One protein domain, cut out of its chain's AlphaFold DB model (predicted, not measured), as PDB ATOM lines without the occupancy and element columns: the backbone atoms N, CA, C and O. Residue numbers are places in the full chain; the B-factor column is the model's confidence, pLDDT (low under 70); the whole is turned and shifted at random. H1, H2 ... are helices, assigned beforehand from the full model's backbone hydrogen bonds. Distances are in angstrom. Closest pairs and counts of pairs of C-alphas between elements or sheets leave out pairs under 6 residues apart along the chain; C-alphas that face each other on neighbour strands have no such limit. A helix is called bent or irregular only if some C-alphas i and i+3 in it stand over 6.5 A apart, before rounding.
ATOM      1  N   GLU A  18     202.851 221.529 302.969       81.44
ATOM      2  CA  GLU A  18     203.511 220.308 302.477       81.44
ATOM      3  C   GLU A  18     203.351 220.133 300.956       81.44
ATOM      4  O   GLU A  18     204.280 219.700 300.272       81.44
ATOM      5  N   THR A  19     202.197 220.518 300.403       81.00
ATOM      6  CA  THR A  19     201.930 220.488 298.956       81.00
ATOM      7  C   THR A  19     202.801 221.504 298.205       81.00
ATOM      8  O   THR A  19     203.454 221.146 297.225       81.00
ATOM      9  N   LEU A  20     202.891 222.746 298.697       78.81
ATOM     10  CA  LEU A  20     203.785 223.788 298.171       78.81
ATOM     11  C   LEU A  20     205.264 223.385 298.257       78.81
ATOM     12  O   LEU A  20     206.031 223.622 297.321       78.81
ATOM     13  N   GLN A  21     205.671 222.717 299.339       81.25
ATOM     14  CA  GLN A  21     207.036 222.218 299.498       81.25
ATOM     15  C   GLN A  21     207.354 221.102 298.487       81.25
ATOM     16  O   GLN A  21     208.415 221.124 297.861       81.25
ATOM     17  N   ARG A  22     206.425 220.163 298.254       80.94
ATOM     18  CA  ARG A  22     206.561 219.121 297.213       80.94
ATOM     19  C   ARG A  22     206.543 219.694 295.793       80.94
ATOM     20  O   ARG A  22     207.198 219.142 294.917       80.94
ATOM     21  N   PHE A  23     205.836 220.799 295.560       77.12
ATOM     22  CA  PHE A  23     205.805 221.493 294.268       77.12
ATOM     23  C   PHE A  23     207.139 222.200 293.972       77.12
ATOM     24  O   PHE A  23     207.734 221.998 292.915       77.12
ATOM     25  N   THR A  24     207.653 222.965 294.939       77.19
ATOM     26  CA  THR A  24     208.906 223.742 294.818       77.19
ATOM     27  C   THR A  24     210.178 222.887 294.828       77.19
ATOM     28  O   THR A  24     211.133 223.217 294.125       77.19
ATOM     29  N   SER A  25     210.190 221.763 295.552       79.38
ATOM     30  CA  SER A  25     211.254 220.740 295.469       79.38
ATOM     31  C   SER A  25     211.026 219.694 294.365       79.38
ATOM     32  O   SER A  25     211.843 218.793 294.183       79.38
ATOM     33  N   GLY A  26     209.911 219.797 293.635       80.44
ATOM     34  CA  GLY A  26     209.440 218.780 292.700       80.44
ATOM     35  C   GLY A  26     210.006 218.880 291.277       80.44
ATOM     36  O   GLY A  26     210.824 219.754 290.965       80.44
ATOM     37  N   PRO A  27     209.528 218.008 290.364       82.69
ATOM     38  CA  PRO A  27     210.015 217.926 288.987       82.69
ATOM     39  C   PRO A  27     209.997 219.262 288.236       82.69
ATOM     40  O   PRO A  27     210.946 219.540 287.504       82.69
ATOM     41  N   LEU A  28     208.982 220.108 288.461       84.00
ATOM     42  CA  LEU A  28     208.830 221.415 287.813       84.00
ATOM     43  C   LEU A  28     210.058 222.316 288.007       84.00
ATOM     44  O   LEU A  28     210.563 222.867 287.035       84.00
ATOM     45  N   SER A  29     210.580 222.412 289.233       84.31
ATOM     46  CA  SER A  29     211.774 223.210 289.545       84.31
ATOM     47  C   SER A  29     213.000 222.712 288.765       84.31
ATOM     48  O   SER A  29     213.747 223.498 288.172       84.31
ATOM     49  N   SER A  30     213.149 221.388 288.642       87.38
ATOM     50  CA  SER A  30     214.214 220.778 287.835       87.38
ATOM     51  C   SER A  30     214.027 221.001 286.325       87.38
ATOM     52  O   SER A  30     215.008 221.205 285.612       87.38
ATOM     53  N   SER A  31     212.783 221.006 285.834       89.06
ATOM     54  CA  SER A  31     212.449 221.231 284.424       89.06
ATOM     55  C   SER A  31     212.638 222.691 284.016       89.06
ATOM     56  O   SER A  31     213.246 222.944 282.982       89.06
ATOM     57  N   LEU A  32     212.217 223.648 284.848       88.31
ATOM     58  CA  LEU A  32     212.483 225.078 284.653       88.31
ATOM     59  C   LEU A  32     213.989 225.372 284.668       88.31
ATOM     60  O   LEU A  32     214.485 226.103 283.813       88.31
ATOM     61  N   SER A  33     214.737 224.741 285.579       87.50
ATOM     62  CA  SER A  33     216.201 224.859 285.629       87.50
ATOM     63  C   SER A  33     216.868 224.324 284.356       87.50
ATOM     64  O   SER A  33     217.767 224.964 283.814       87.50
ATOM     65  N   LYS A  34     216.400 223.180 283.835       91.38
ATOM     66  CA  LYS A  34     216.864 222.625 282.553       91.38
ATOM     67  C   LYS A  34     216.505 223.532 281.377       91.38
ATOM     68  O   LYS A  34     217.375 223.813 280.562       91.38
ATOM     69  N   LEU A  35     215.271 224.036 281.316       89.50
ATOM     70  CA  LEU A  35     214.797 224.939 280.261       89.50
ATOM     71  C   LEU A  35     215.616 226.241 280.217       89.50
ATOM     72  O   LEU A  35     216.087 226.625 279.152       89.50
ATOM     73  N   SER A  36     215.865 226.861 281.378       87.94
ATOM     74  CA  SER A  36     216.717 228.057 281.520       87.94
ATOM     75  C   SER A  36     218.203 227.796 281.231       87.94
ATOM     76  O   SER A  36     218.951 228.731 280.943       87.94
ATOM     77  N   GLY A  37     218.653 226.540 281.315       90.62
ATOM     78  CA  GLY A  37     219.965 226.115 280.829       90.62
ATOM     79  C   GLY A  37     219.989 226.001 279.304       90.62
ATOM     80  O   GLY A  37     220.807 226.647 278.654       90.62
ATOM     81  N   SER A  38     219.064 225.224 278.734       88.56
ATOM     82  CA  SER A  38     218.990 224.938 277.296       88.56
ATOM     83  C   SER A  38     218.698 226.169 276.437       88.56
ATOM     84  O   SER A  38     219.242 226.270 275.340       88.56
ATOM     85  N   SER A  39     217.896 227.129 276.914       86.81
ATOM     86  CA  SER A  39     217.585 228.348 276.150       86.81
ATOM     87  C   SER A  39     218.818 229.210 275.854       86.81
ATOM     88  O   SER A  39     218.846 229.908 274.848       86.81
ATOM     89  N   ARG A  40     219.879 229.103 276.668       87.38
ATOM     90  CA  ARG A  40     221.175 229.779 276.448       87.38
ATOM     91  C   ARG A  40     221.996 229.166 275.311       87.38
ATOM     92  O   ARG A  40     223.008 229.738 274.928       87.38
ATOM     93  N   GLY A  41     221.597 227.992 274.818       85.69
ATOM     94  CA  GLY A  41     222.172 227.358 273.631       85.69
ATOM     95  C   GLY A  41     221.539 227.827 272.318       85.69
ATOM     96  O   GLY A  41     221.991 227.408 271.256       85.69
ATOM     97  N   ILE A  42     220.501 228.671 272.369       88.31
ATOM     98  CA  ILE A  42     219.911 229.294 271.181       88.31
ATOM     99  C   ILE A  42     220.815 230.474 270.769       88.31
ATOM    100  O   ILE A  42     221.079 231.335 271.610       88.31
ATOM    101  N   PRO A  43     221.299 230.539 269.512       88.50
ATOM    102  CA  PRO A  43     222.064 231.680 269.007       88.50
ATOM    103  C   PRO A  43     221.318 233.013 269.164       88.50
ATOM    104  O   PRO A  43     220.093 233.047 269.052       88.50
ATOM    105  N   SER A  44     222.054 234.111 269.355       87.44
ATOM    106  CA  SER A  44     221.516 235.479 269.400       87.44
ATOM    107  C   SER A  44     222.053 236.343 268.254       87.44
ATOM    108  O   SER A  44     222.972 235.951 267.531       87.44
ATOM    109  N   ASP A  45     221.461 237.526 268.081       89.12
ATOM    110  CA  ASP A  45     221.953 238.601 267.214       89.12
ATOM    111  C   ASP A  45     222.352 238.125 265.799       89.12
ATOM    112  O   ASP A  45     221.551 237.544 265.064       89.12
ATOM    113  N   LYS A  46     223.606 238.371 265.399       89.94
ATOM    114  CA  LYS A  46     224.138 238.054 264.067       89.94
ATOM    115  C   LYS A  46     224.096 236.558 263.759       89.94
ATOM    116  O   LYS A  46     223.771 236.194 262.631       89.94
ATOM    117  N   ASP A  47     224.373 235.715 264.749       88.69
ATOM    118  CA  ASP A  47     224.386 234.264 264.575       88.69
ATOM    119  C   ASP A  47     222.955 233.742 264.414       88.69
ATOM    120  O   ASP A  47     222.693 232.935 263.524       88.69
ATOM    121  N   PHE A  48     221.995 234.272 265.184       92.06
ATOM    122  CA  PHE A  48     220.574 233.979 264.974       92.06
ATOM    123  C   PHE A  48     220.134 234.346 263.554       92.06
ATOM    124  O   PHE A  48     219.587 233.504 262.842       92.06
ATOM    125  N   HIS A  49     220.419 235.572 263.102       90.88
ATOM    126  CA  HIS A  49     220.071 236.016 261.750       90.88
ATOM    127  C   HIS A  49     220.765 235.201 260.648       90.88
ATOM    128  O   HIS A  49     220.172 234.996 259.590       90.88
ATOM    129  N   PHE A  50     221.985 234.709 260.884       92.06
ATOM    130  CA  PHE A  50     222.681 233.808 259.966       92.06
ATOM    131  C   PHE A  50     222.005 232.430 259.900       92.06
ATOM    132  O   PHE A  50     221.665 231.966 258.808       92.06
ATOM    133  N   TYR A  51     221.745 231.794 261.046       90.75
ATOM    134  CA  TYR A  51     221.143 230.459 261.088       90.75
ATOM    135  C   TYR A  51     219.661 230.446 260.676       90.75
ATOM    136  O   TYR A  51     219.195 229.453 260.118       90.75
ATOM    137  N   TYR A  52     218.920 231.547 260.839       90.94
ATOM    138  CA  TYR A  52     217.502 231.651 260.450       90.94
ATOM    139  C   TYR A  52     217.242 231.567 258.929       90.94
ATOM    140  O   TYR A  52     216.094 231.432 258.501       90.94
ATOM    141  N   ASN A  53     218.296 231.589 258.104       92.81
ATOM    142  CA  ASN A  53     218.205 231.323 256.663       92.81
ATOM    143  C   ASN A  53     218.028 229.827 256.334       92.81
ATOM    144  O   ASN A  53     217.568 229.499 255.243       92.81
ATOM    145  N   PHE A  54     218.365 228.925 257.263       94.94
ATOM    146  CA  PHE A  54     218.277 227.473 257.080       94.94
ATOM    147  C   PHE A  54     216.950 226.936 257.636       94.94
ATOM    148  O   PHE A  54     216.551 227.258 258.761       94.94
ATOM    149  N   ALA A  55     216.250 226.101 256.862       93.38
ATOM    150  CA  ALA A  55     214.937 225.566 257.236       93.38
ATOM    151  C   ALA A  55     215.015 224.663 258.484       93.38
ATOM    152  O   ALA A  55     214.111 224.656 259.323       93.38
ATOM    153  N   GLU A  56     216.141 223.968 258.618       93.88
ATOM    154  CA  GLU A  56     216.520 223.046 259.686       93.88
ATOM    155  C   GLU A  56     216.627 223.741 261.051       93.88
ATOM    156  O   GLU A  56     216.352 223.122 262.074       93.88
ATOM    157  N   PHE A  57     216.986 225.030 261.072       92.69
ATOM    158  CA  PHE A  57     217.017 225.861 262.281       92.69
ATOM    159  C   PHE A  57     215.710 226.644 262.459       92.69
ATOM    160  O   PHE A  57     215.154 226.710 263.557       92.69
ATOM    161  N   LYS A  58     215.167 227.189 261.364       92.19
ATOM    162  CA  LYS A  58     213.938 227.991 261.368       92.19
ATOM    163  C   LYS A  58     212.708 227.220 261.861       92.19
ATOM    164  O   LYS A  58     211.886 227.801 262.567       92.19
ATOM    165  N   SER A  59     212.575 225.938 261.513       92.69
ATOM    166  CA  SER A  59     211.418 225.124 261.912       92.69
ATOM    167  C   SER A  59     211.387 224.827 263.430       92.69
ATOM    168  O   SER A  59     210.395 225.194 264.064       92.69
ATOM    169  N   PRO A  60     212.462 224.312 264.071       92.50
ATOM    170  CA  PRO A  60     212.520 224.184 265.532       92.50
ATOM    171  C   PRO A  60     212.359 225.512 266.282       92.50
ATOM    172  O   PRO A  60     211.644 225.559 267.278       92.50
ATOM    173  N   VAL A  61     212.971 226.601 265.798       91.56
ATOM    174  CA  VAL A  61     212.821 227.931 266.418       91.56
ATOM    175  C   VAL A  61     211.370 228.414 266.366       91.56
ATOM    176  O   VAL A  61     210.881 228.951 267.358       91.56
ATOM    177  N   LYS A  62     210.650 228.178 265.258       90.94
ATOM    178  CA  LYS A  62     209.215 228.489 265.191       90.94
ATOM    179  C   LYS A  62     208.416 227.646 266.189       90.94
ATOM    180  O   LYS A  62     207.621 228.217 266.920       90.94
ATOM    181  N   ALA A  63     208.659 226.336 266.272       93.31
ATOM    182  CA  ALA A  63     207.953 225.467 267.218       93.31
ATOM    183  C   ALA A  63     208.151 225.910 268.683       93.31
ATOM    184  O   ALA A  63     207.185 225.996 269.433       93.31
ATOM    185  N   ILE A  64     209.377 226.291 269.064       91.50
ATOM    186  CA  ILE A  64     209.678 226.855 270.395       91.50
ATOM    187  C   ILE A  64     208.903 228.161 270.640       91.50
ATOM    188  O   ILE A  64     208.418 228.383 271.749       91.50
ATOM    189  N   SER A  65     208.771 229.018 269.621       89.62
ATOM    190  CA  SER A  65     207.980 230.254 269.704       89.62
ATOM    191  C   SER A  65     206.482 229.972 269.849       89.62
ATOM    192  O   SER A  65     205.832 230.596 270.683       89.62
ATOM    193  N   ASP A  66     205.947 229.023 269.076       91.31
ATOM    194  CA  ASP A  66     204.536 228.627 269.107       91.31
ATOM    195  C   ASP A  66     204.163 228.045 270.488       91.31
ATOM    196  O   ASP A  66     203.173 228.460 271.092       91.31
ATOM    197  N   ASP A  67     204.990 227.146 271.037       92.50
ATOM    198  CA  ASP A  67     204.804 226.564 272.376       92.50
ATOM    199  C   ASP A  67     204.910 227.620 273.492       92.50
ATOM    200  O   ASP A  67     204.130 227.606 274.451       92.50
ATOM    201  N   ALA A  68     205.857 228.560 273.380       90.44
ATOM    202  CA  ALA A  68     205.999 229.663 274.330       90.44
ATOM    203  C   ALA A  68     204.771 230.585 274.320       90.44
ATOM    204  O   ALA A  68     204.263 230.948 275.384       90.44
ATOM    205  N   GLU A  69     204.251 230.913 273.135       90.19
ATOM    206  CA  GLU A  69     203.035 231.709 272.979       90.19
ATOM    207  C   GLU A  69     201.814 230.993 273.580       90.19
ATOM    208  O   GLU A  69     201.048 231.602 274.325       90.19
ATOM    209  N   LEU A  70     201.658 229.685 273.337       92.50
ATOM    210  CA  LEU A  70     200.579 228.878 273.919       92.50
ATOM    211  C   LEU A  70     200.627 228.852 275.455       92.50
ATOM    212  O   LEU A  70     199.584 228.980 276.100       92.50
ATOM    213  N   MET A  71     201.817 228.743 276.056       91.56
ATOM    214  CA  MET A  71     201.976 228.804 277.514       91.56
ATOM    215  C   MET A  71     201.625 230.188 278.083       91.56
ATOM    216  O   MET A  71     200.908 230.274 279.083       91.56
ATOM    217  N   LEU A  72     202.064 231.273 277.438       91.44
ATOM    218  CA  LEU A  72     201.729 232.641 277.854       91.44
ATOM    219  C   LEU A  72     200.226 232.933 277.698       91.44
ATOM    220  O   LEU A  72     199.620 233.530 278.588       91.44
ATOM    221  N   ARG A  73     199.591 232.422 276.634       91.44
ATOM    222  CA  ARG A  73     198.131 232.465 276.449       91.44
ATOM    223  C   ARG A  73     197.383 231.722 277.546       91.44
ATOM    224  O   ARG A  73     196.437 232.280 278.091       91.44
ATOM    225  N   ALA A  74     197.820 230.520 277.922       91.88
ATOM    226  CA  ALA A  74     197.196 229.766 279.010       91.88
ATOM    227  C   ALA A  74     197.274 230.512 280.358       91.88
ATOM    228  O   ALA A  74     196.300 230.518 281.113       91.88
ATOM    229  N   ILE A  75     198.389 231.198 280.641       89.94
ATOM    230  CA  ILE A  75     198.528 232.069 281.821       89.94
ATOM    231  C   ILE A  75     197.564 233.262 281.722       89.94
ATOM    232  O   ILE A  75     196.815 233.517 282.663       89.94
ATOM    233  N   GLY A  76     197.520 233.946 280.573       90.06
ATOM    234  CA  GLY A  76     196.632 235.087 280.333       90.06
ATOM    235  C   GLY A  76     195.145 234.750 280.460       90.06
ATOM    236  O   GLY A  76     194.426 235.443 281.171       90.06
ATOM    237  N   SER A  77     194.676 233.641 279.886       90.19
ATOM    238  CA  SER A  77     193.293 233.171 280.077       90.19
ATOM    239  C   SER A  77     192.994 232.715 281.514       90.19
ATOM    240  O   SER A  77     191.835 232.686 281.912       90.19
ATOM    241  N   SER A  78     194.018 232.402 282.318       89.94
ATOM    242  CA  SER A  78     193.869 232.061 283.744       89.94
ATOM    243  C   SER A  78     193.949 233.280 284.678       89.94
ATOM    244  O   SER A  78     193.701 233.153 285.879       89.94
ATOM    245  N   SER A  79     194.291 234.465 284.157       87.06
ATOM    246  CA  SER A  79     194.545 235.688 284.939       87.06
ATOM    247  C   SER A  79     193.387 236.089 285.856       87.06
ATOM    248  O   SER A  79     193.624 236.450 287.004       87.06
ATOM    249  N   ALA A  80     192.132 235.931 285.425       84.81
ATOM    250  CA  ALA A  80     190.970 236.220 286.265       84.81
ATOM    251  C   ALA A  80     190.947 235.380 287.560       84.81
ATOM    252  O   ALA A  80     190.589 235.886 288.620       84.81
ATOM    253  N   GLN A  81     191.394 234.121 287.505       83.88
ATOM    254  CA  GLN A  81     191.448 233.223 288.664       83.88
ATOM    255  C   GLN A  81     192.742 233.379 289.481       83.88
ATOM    256  O   GLN A  81     192.714 233.263 290.704       83.88
ATOM    257  N   LEU A  82     193.876 233.643 288.822       79.56
ATOM    258  CA  LEU A  82     195.181 233.831 289.476       79.56
ATOM    259  C   LEU A  82     195.304 235.207 290.152       79.56
ATOM    260  O   LEU A  82     195.887 235.338 291.232       79.56
ATOM    261  N   TRP A  83     194.752 236.230 289.499       81.88
ATOM    262  CA  TRP A  83     194.973 237.646 289.778       81.88
ATOM    263  C   TRP A  83     193.682 238.465 289.963       81.88
ATOM    264  O   TRP A  83     193.743 239.673 290.159       81.88
ATOM    265  N   GLY A  84     192.497 237.845 289.939       80.25
ATOM    266  CA  GLY A  84     191.220 238.548 290.152       80.25
ATOM    267  C   GLY A  84     190.855 239.557 289.056       80.25
ATOM    268  O   GLY A  84     190.017 240.428 289.284       80.25
ATOM    269  N   LYS A  85     191.519 239.488 287.898       81.31
ATOM    270  CA  LYS A  85     191.506 240.515 286.850       81.31
ATOM    271  C   LYS A  85     191.870 239.899 285.505       81.31
ATOM    272  O   LYS A  85     192.857 239.176 285.407       81.31
ATOM    273  N   GLU A  86     191.094 240.210 284.474       86.06
ATOM    274  CA  GLU A  86     191.343 239.734 283.113       86.06
ATOM    275  C   GLU A  86     192.533 240.465 282.475       86.06
ATOM    276  O   GLU A  86     192.600 241.695 282.429       86.06
ATOM    277  N   MET A  87     193.497 239.677 282.000       85.38
ATOM    278  CA  MET A  87     194.723 240.101 281.328       85.38
ATOM    279  C   MET A  87     195.070 239.083 280.232       85.38
ATOM    280  O   MET A  87     196.034 238.325 280.354       85.38
ATOM    281  N   GLU A  88     194.275 239.035 279.161       88.69
ATOM    282  CA  GLU A  88     194.565 238.174 278.006       88.69
ATOM    283  C   GLU A  88     195.937 238.485 277.392       88.69
ATOM    284  O   GLU A  88     196.323 239.647 277.264       88.69
ATOM    285  N   PHE A  89     196.670 237.445 276.983       90.25
ATOM    286  CA  PHE A  89     197.934 237.618 276.267       90.25
ATOM    287  C   PHE A  89     197.660 238.145 274.842       90.25
ATOM    288  O   PHE A  89     196.852 237.537 274.125       90.25
ATOM    289  N   PRO A  90     198.309 239.236 274.393       88.19
ATOM    290  CA  PRO A  90     197.978 239.902 273.134       88.19
ATOM    291  C   PRO A  90     198.196 239.020 271.893       88.19
ATOM    292  O   PRO A  90     198.839 237.971 271.931       88.19
ATOM    293  N   ARG A  91     197.628 239.445 270.760       78.38
ATOM    294  CA  ARG A  91     197.908 238.903 269.410       78.38
ATOM    295  C   ARG A  91     198.660 239.917 268.528       78.38
ATOM    296  O   ARG A  91     198.649 239.779 267.309       78.38
ATOM    297  N   GLY A  92     199.206 240.959 269.156       69.88
ATOM    298  CA  GLY A  92     199.942 242.049 268.521       69.88
ATOM    299  C   GLY A  92     201.414 241.708 268.296       69.88
ATOM    300  O   GLY A  92     201.770 240.549 268.075       69.88
ATOM    301  N   ASP A  93     202.257 242.732 268.340       77.75
ATOM    302  CA  ASP A  93     203.703 242.598 268.181       77.75
ATOM    303  C   ASP A  93     204.427 242.268 269.506       77.75
ATOM    304  O   ASP A  93     203.822 241.914 270.524       77.75
ATOM    305  N   LEU A  94     205.762 242.310 269.467       80.25
ATOM    306  CA  LEU A  94     206.615 241.996 270.613       80.25
ATOM    307  C   LEU A  94     206.583 243.078 271.702       80.25
ATOM    308  O   LEU A  94     206.844 242.746 272.858       80.25
ATOM    309  N   ASP A  95     206.246 244.326 271.367       83.69
ATOM    310  CA  ASP A  95     206.191 245.424 272.334       83.69
ATOM    311  C   ASP A  95     204.896 245.320 273.159       83.69
ATOM    312  O   ASP A  95     204.954 245.359 274.390       83.69
ATOM    313  N   ASP A  96     203.755 245.032 272.514       87.06
ATOM    314  CA  ASP A  96     202.496 244.658 273.189       87.06
ATOM    315  C   ASP A  96     202.700 243.468 274.151       87.06
ATOM    316  O   ASP A  96     202.246 243.478 275.303       87.06
ATOM    317  N   ALA A  97     203.391 242.419 273.688       87.81
ATOM    318  CA  ALA A  97     203.669 241.223 274.484       87.81
ATOM    319  C   ALA A  97     204.613 241.501 275.670       87.81
ATOM    320  O   ALA A  97     204.468 240.885 276.732       87.81
ATOM    321  N   TYR A  98     205.553 242.436 275.514       87.62
ATOM    322  CA  TYR A  98     206.452 242.872 276.579       87.62
ATOM    323  C   TYR A  98     205.722 243.715 277.636       87.62
ATOM    324  O   TYR A  98     205.844 243.422 278.827       87.62
ATOM    325  N   ASP A  99     204.904 244.693 277.236       88.88
ATOM    326  CA  ASP A  99     204.102 245.517 278.157       88.88
ATOM    327  C   ASP A  99     203.079 244.668 278.941       88.88
ATOM    328  O   ASP A  99     202.847 244.897 280.138       88.88
ATOM    329  N   TRP A 100     202.515 243.629 278.309       92.94
ATOM    330  CA  TRP A 100     201.718 242.607 278.997       92.94
ATOM    331  C   TRP A 100     202.547 241.843 280.039       92.94
ATOM    332  O   TRP A 100     202.111 241.695 281.182       92.94
ATOM    333  N   LEU A 101     203.755 241.391 279.680       90.25
ATOM    334  CA  LEU A 101     204.619 240.608 280.567       90.25
ATOM    335  C   LEU A 101     205.113 241.432 281.763       90.25
ATOM    336  O   LEU A 101     205.164 240.913 282.878       90.25
ATOM    337  N   VAL A 102     205.439 242.712 281.572       90.00
ATOM    338  CA  VAL A 102     205.741 243.641 282.675       90.00
ATOM    339  C   VAL A 102     204.527 243.759 283.599       90.00
ATOM    340  O   VAL A 102     204.642 243.476 284.790       90.00
ATOM    341  N   SER A 103     203.345 244.040 283.040       88.75
ATOM    342  CA  SER A 103     202.096 244.157 283.809       88.75
ATOM    343  C   SER A 103     201.754 242.889 284.609       88.75
ATOM    344  O   SER A 103     201.195 242.979 285.701       88.75
ATOM    345  N   ALA A 104     202.059 241.706 284.065       89.19
ATOM    346  CA  ALA A 104     201.839 240.414 284.711       89.19
ATOM    347  C   ALA A 104     202.842 240.138 285.846       89.19
ATOM    348  O   ALA A 104     202.471 239.573 286.874       89.19
ATOM    349  N   ASN A 105     204.104 240.552 285.688       91.12
ATOM    350  CA  ASN A 105     205.108 240.441 286.748       91.12
ATOM    351  C   ASN A 105     204.795 241.379 287.924       91.12
ATOM    352  O   ASN A 105     204.873 240.942 289.071       91.12
ATOM    353  N   ASP A 106     204.395 242.626 287.655       90.44
ATOM    354  CA  ASP A 106     204.046 243.604 288.697       90.44
ATOM    355  C   ASP A 106     202.906 243.086 289.601       90.44
ATOM    356  O   ASP A 106     203.015 243.124 290.825       90.44
ATOM    357  N   GLU A 107     201.852 242.506 289.015       87.81
ATOM    358  CA  GLU A 107     200.726 241.887 289.740       87.81
ATOM    359  C   GLU A 107     201.162 240.683 290.606       87.81
ATOM    360  O   GLU A 107     200.632 240.472 291.700       87.81
ATOM    361  N   VAL A 108     202.154 239.901 290.161       87.81
ATOM    362  CA  VAL A 108     202.731 238.798 290.950       87.81
ATOM    363  C   VAL A 108     203.568 239.320 292.122       87.81
ATOM    364  O   VAL A 108     203.482 238.760 293.218       87.81
ATOM    365  N   PHE A 109     204.353 240.384 291.926       87.50
ATOM    366  CA  PHE A 109     205.163 240.977 292.994       87.50
ATOM    367  C   PHE A 109     204.314 241.697 294.046       87.50
ATOM    368  O   PHE A 109     204.537 241.477 295.234       87.50
ATOM    369  N   GLU A 110     203.294 242.459 293.641       87.12
ATOM    370  CA  GLU A 110     202.363 243.126 294.564       87.12
ATOM    371  C   GLU A 110     201.672 242.106 295.489       87.12
ATOM    372  O   GLU A 110     201.696 242.230 296.713       87.12
ATOM    373  N   ARG A 111     201.145 241.013 294.918       86.38
ATOM    374  CA  ARG A 111     200.532 239.916 295.692       86.38
ATOM    375  C   ARG A 111     201.500 239.248 296.657       86.38
ATOM    376  O   ARG A 111     201.091 238.833 297.744       86.38
ATOM    377  N   PHE A 112     202.765 239.113 296.263       89.00
ATOM    378  CA  PHE A 112     203.805 238.565 297.122       89.00
ATOM    379  C   PHE A 112     204.110 239.501 298.295       89.00
ATOM    380  O   PHE A 112     204.105 239.038 299.436       89.00
ATOM    381  N   ASP A 113     204.314 240.797 298.050       87.06
ATOM    382  CA  ASP A 113     204.635 241.759 299.109       87.06
ATOM    383  C   ASP A 113     203.467 241.948 300.093       87.06
ATOM    384  O   ASP A 113     203.700 241.900 301.303       87.06
ATOM    385  N   VAL A 114     202.210 242.003 299.621       85.38
ATOM    386  CA  VAL A 114     201.011 241.978 300.489       85.38
ATOM    387  C   VAL A 114     200.986 240.718 301.364       85.38
ATOM    388  O   VAL A 114     200.878 240.814 302.586       85.38
ATOM    389  N   SER A 115     201.172 239.533 300.768       85.88
ATOM    390  CA  SER A 115     201.195 238.257 301.509       85.88
ATOM    391  C   SER A 115     202.323 238.197 302.549       85.88
ATOM    392  O   SER A 115     202.198 237.559 303.598       85.88
ATOM    393  N   VAL A 116     203.450 238.849 302.261       87.94
ATOM    394  CA  VAL A 116     204.624 238.904 303.133       87.94
ATOM    395  C   VAL A 116     204.447 239.915 304.270       87.94
ATOM    396  O   VAL A 116     204.904 239.635 305.381       87.94
ATOM    397  N   ASP A 117     203.781 241.049 304.049       87.56
ATOM    398  CA  ASP A 117     203.450 242.005 305.113       87.56
ATOM    399  C   ASP A 117     202.307 241.514 306.016       87.56
ATOM    400  O   ASP A 117     202.388 241.694 307.233       87.56
ATOM    401  N   ASP A 118     201.332 240.772 305.483       84.50
ATOM    402  CA  ASP A 118     200.364 240.009 306.283       84.50
ATOM    403  C   ASP A 118     201.059 238.982 307.190       84.50
ATOM    404  O   ASP A 118     200.815 238.941 308.399       84.50
ATOM    405  N   PHE A 119     201.994 238.201 306.639       83.06
ATOM    406  CA  PHE A 119     202.792 237.254 307.420       83.06
ATOM    407  C   PHE A 119     203.641 237.952 308.498       83.06
ATOM    408  O   PHE A 119     203.711 237.474 309.631       83.06
ATOM    409  N   ARG A 120     204.267 239.096 308.184       84.12
ATOM    410  CA  ARG A 120     205.030 239.899 309.160       84.12
ATOM    411  C   ARG A 120     204.136 240.435 310.279       84.12
ATOM    412  O   ARG A 120     204.554 240.385 311.434       84.12
ATOM    413  N   ARG A 121     202.929 240.918 309.955       82.12
ATOM    414  CA  ARG A 121     201.948 241.419 310.929       82.12
ATOM    415  C   ARG A 121     201.526 240.318 311.900       82.12
ATOM    416  O   ARG A 121     201.775 240.460 313.095       82.12
ATOM    417  N   ALA A 122     201.038 239.189 311.386       77.94
ATOM    418  CA  ALA A 122     200.619 238.054 312.210       77.94
ATOM    419  C   ALA A 122     201.760 237.511 313.093       77.94
ATOM    420  O   ALA A 122     201.549 237.148 314.251       77.94
ATOM    421  N   ARG A 123     203.002 237.494 312.582       79.69
ATOM    422  CA  ARG A 123     204.169 237.081 313.378       79.69
ATOM    423  C   ARG A 123     204.524 238.088 314.477       79.69
ATOM    424  O   ARG A 123     204.949 237.662 315.543       79.69
ATOM    425  N   LYS A 124     204.343 239.393 314.241       79.94
ATOM    426  CA  LYS A 124     204.549 240.444 315.252       79.94
ATOM    427  C   LYS A 124     203.493 240.367 316.354       79.94
ATOM    428  O   LYS A 124     203.843 240.409 317.525       79.94
ATOM    429  N   GLU A 125     202.229 240.191 315.983       77.56
ATOM    430  CA  GLU A 125     201.110 240.019 316.920       77.56
ATOM    431  C   GLU A 125     201.325 238.788 317.822       77.56
ATOM    432  O   GLU A 125     201.127 238.866 319.033       77.56
ATOM    433  N   ALA A 126     201.843 237.685 317.266       73.69
ATOM    434  CA  ALA A 126     202.229 236.497 318.031       73.69
ATOM    435  C   ALA A 126     203.516 236.661 318.876       73.69
ATOM    436  O   ALA A 126     203.689 235.947 319.860       73.69
ATOM    437  N   GLU A 127     204.423 237.576 318.512       73.00
ATOM    438  CA  GLU A 127     205.639 237.896 319.284       73.00
ATOM    439  C   GLU A 127     205.365 238.880 320.435       73.00
ATOM    440  O   GLU A 127     206.024 238.812 321.472       73.00
TER     441      GLU A 127
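This is residues 18 to 127 of the 355 residues of an uncharacterized protein of Rhododendron simsii (UniProt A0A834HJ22). An open, loose frame of five helices: H1 and the longer H2 run one after the other, nearly in line, to one end of the domain, short H3 makes the turn there, and long H4 runs back along the domain to come near the longest helix, H5, with its last residues. The link after H4 folds back, and H5 starts beside H4 and runs on past its end, so that residues 112 to 127 of H5 stick out as a long straight arm, while residues 18 to 38, with H1 and most of H2, stand free along another side. The printed part has 110 residues with five named helices, in the order H1, H2, H3, H4, H5, and no named strand; the class is all helix. The whole is loose, with a radius of gyration of the C-alphas of 18.9 A, and its C-alphas span 64 by 31 by 23 A, the arm of H5 making part of the length.

No helix touches another. H1, residues 18 to 24, and H2, residues 27 to 41, are close but not clearly touching, with the C-alphas of Phe 23 and Ser 29 the closest at 7.8 A. They run the same way at a shallow tilt of 10 degrees. A tight link of 3 residues joins H2 to H3, residues 45 to 51, yet these two helices are apart. H3 is close to H4, residues 55 to 83, but not clearly touching it: the closest C-alphas, of Tyr 51 and Phe 57, are 6.3 A apart. H3 and H4 run opposite ways at a steep tilt of 55 degrees. H4 has a kink of 43 degrees near residue 77 and is irregular, with C-alphas 77 and 80 standing 7.3 A apart. H4 and H5, residues 94 to 127, are close but not clearly touching, and the closest C-alphas are those of Trp 83 and Glu 107, 7.1 A apart. They run the same way at a steep tilt of 44 degrees. H1 is apart from H3, H4 and H5; H2 is apart from H4 and H5; and H3 is apart from H5. In H1, H3 and H5 every O i to N i+4 pair is within hydrogen-bond range, while H2 has 9 of 11 and H4 has 22 of 25.

H1 begins at C-alpha 18 at (203.511, 220.308, 302.477) and ends at Thr 24. H2 runs from Pro 27 to Gly 41, 21.7 A from first to last C-alpha. H3 runs from Asp 45 to Tyr 51, and its centre is the farthest of the five from the mean of the C-alphas, at 24.7 A. H4 runs from C-alpha 55 at (214.937, 225.566, 257.236) to Trp 83 and is 40.0 A long; its centre is the nearest to that mean, at 9.8 A. H5, the longest with 34 residues, measures 48.9 A from Leu 94 to C-alpha 127 at (205.639, 237.896, 319.284).

The two C-alphas farthest apart are those of Phe 54 and Glu 127, at 64.3 A, while the first and last printed C-alphas, of Glu 18 and Glu 127, are 24.4 A apart. Without the stretches that stand free, the body has 73 residues and spans 44 by 21 by 18 A. The printed part has no cut. The links from H1 to H2, H2 to H3 and H3 to H4 are tight; that from H4 to H5, with 10 residues, is short but not tight; no link is long. The mean pLDDT of the printed part is 86.8, and one printed residue, Gly 92, in the link from H4 to H5, is under 70.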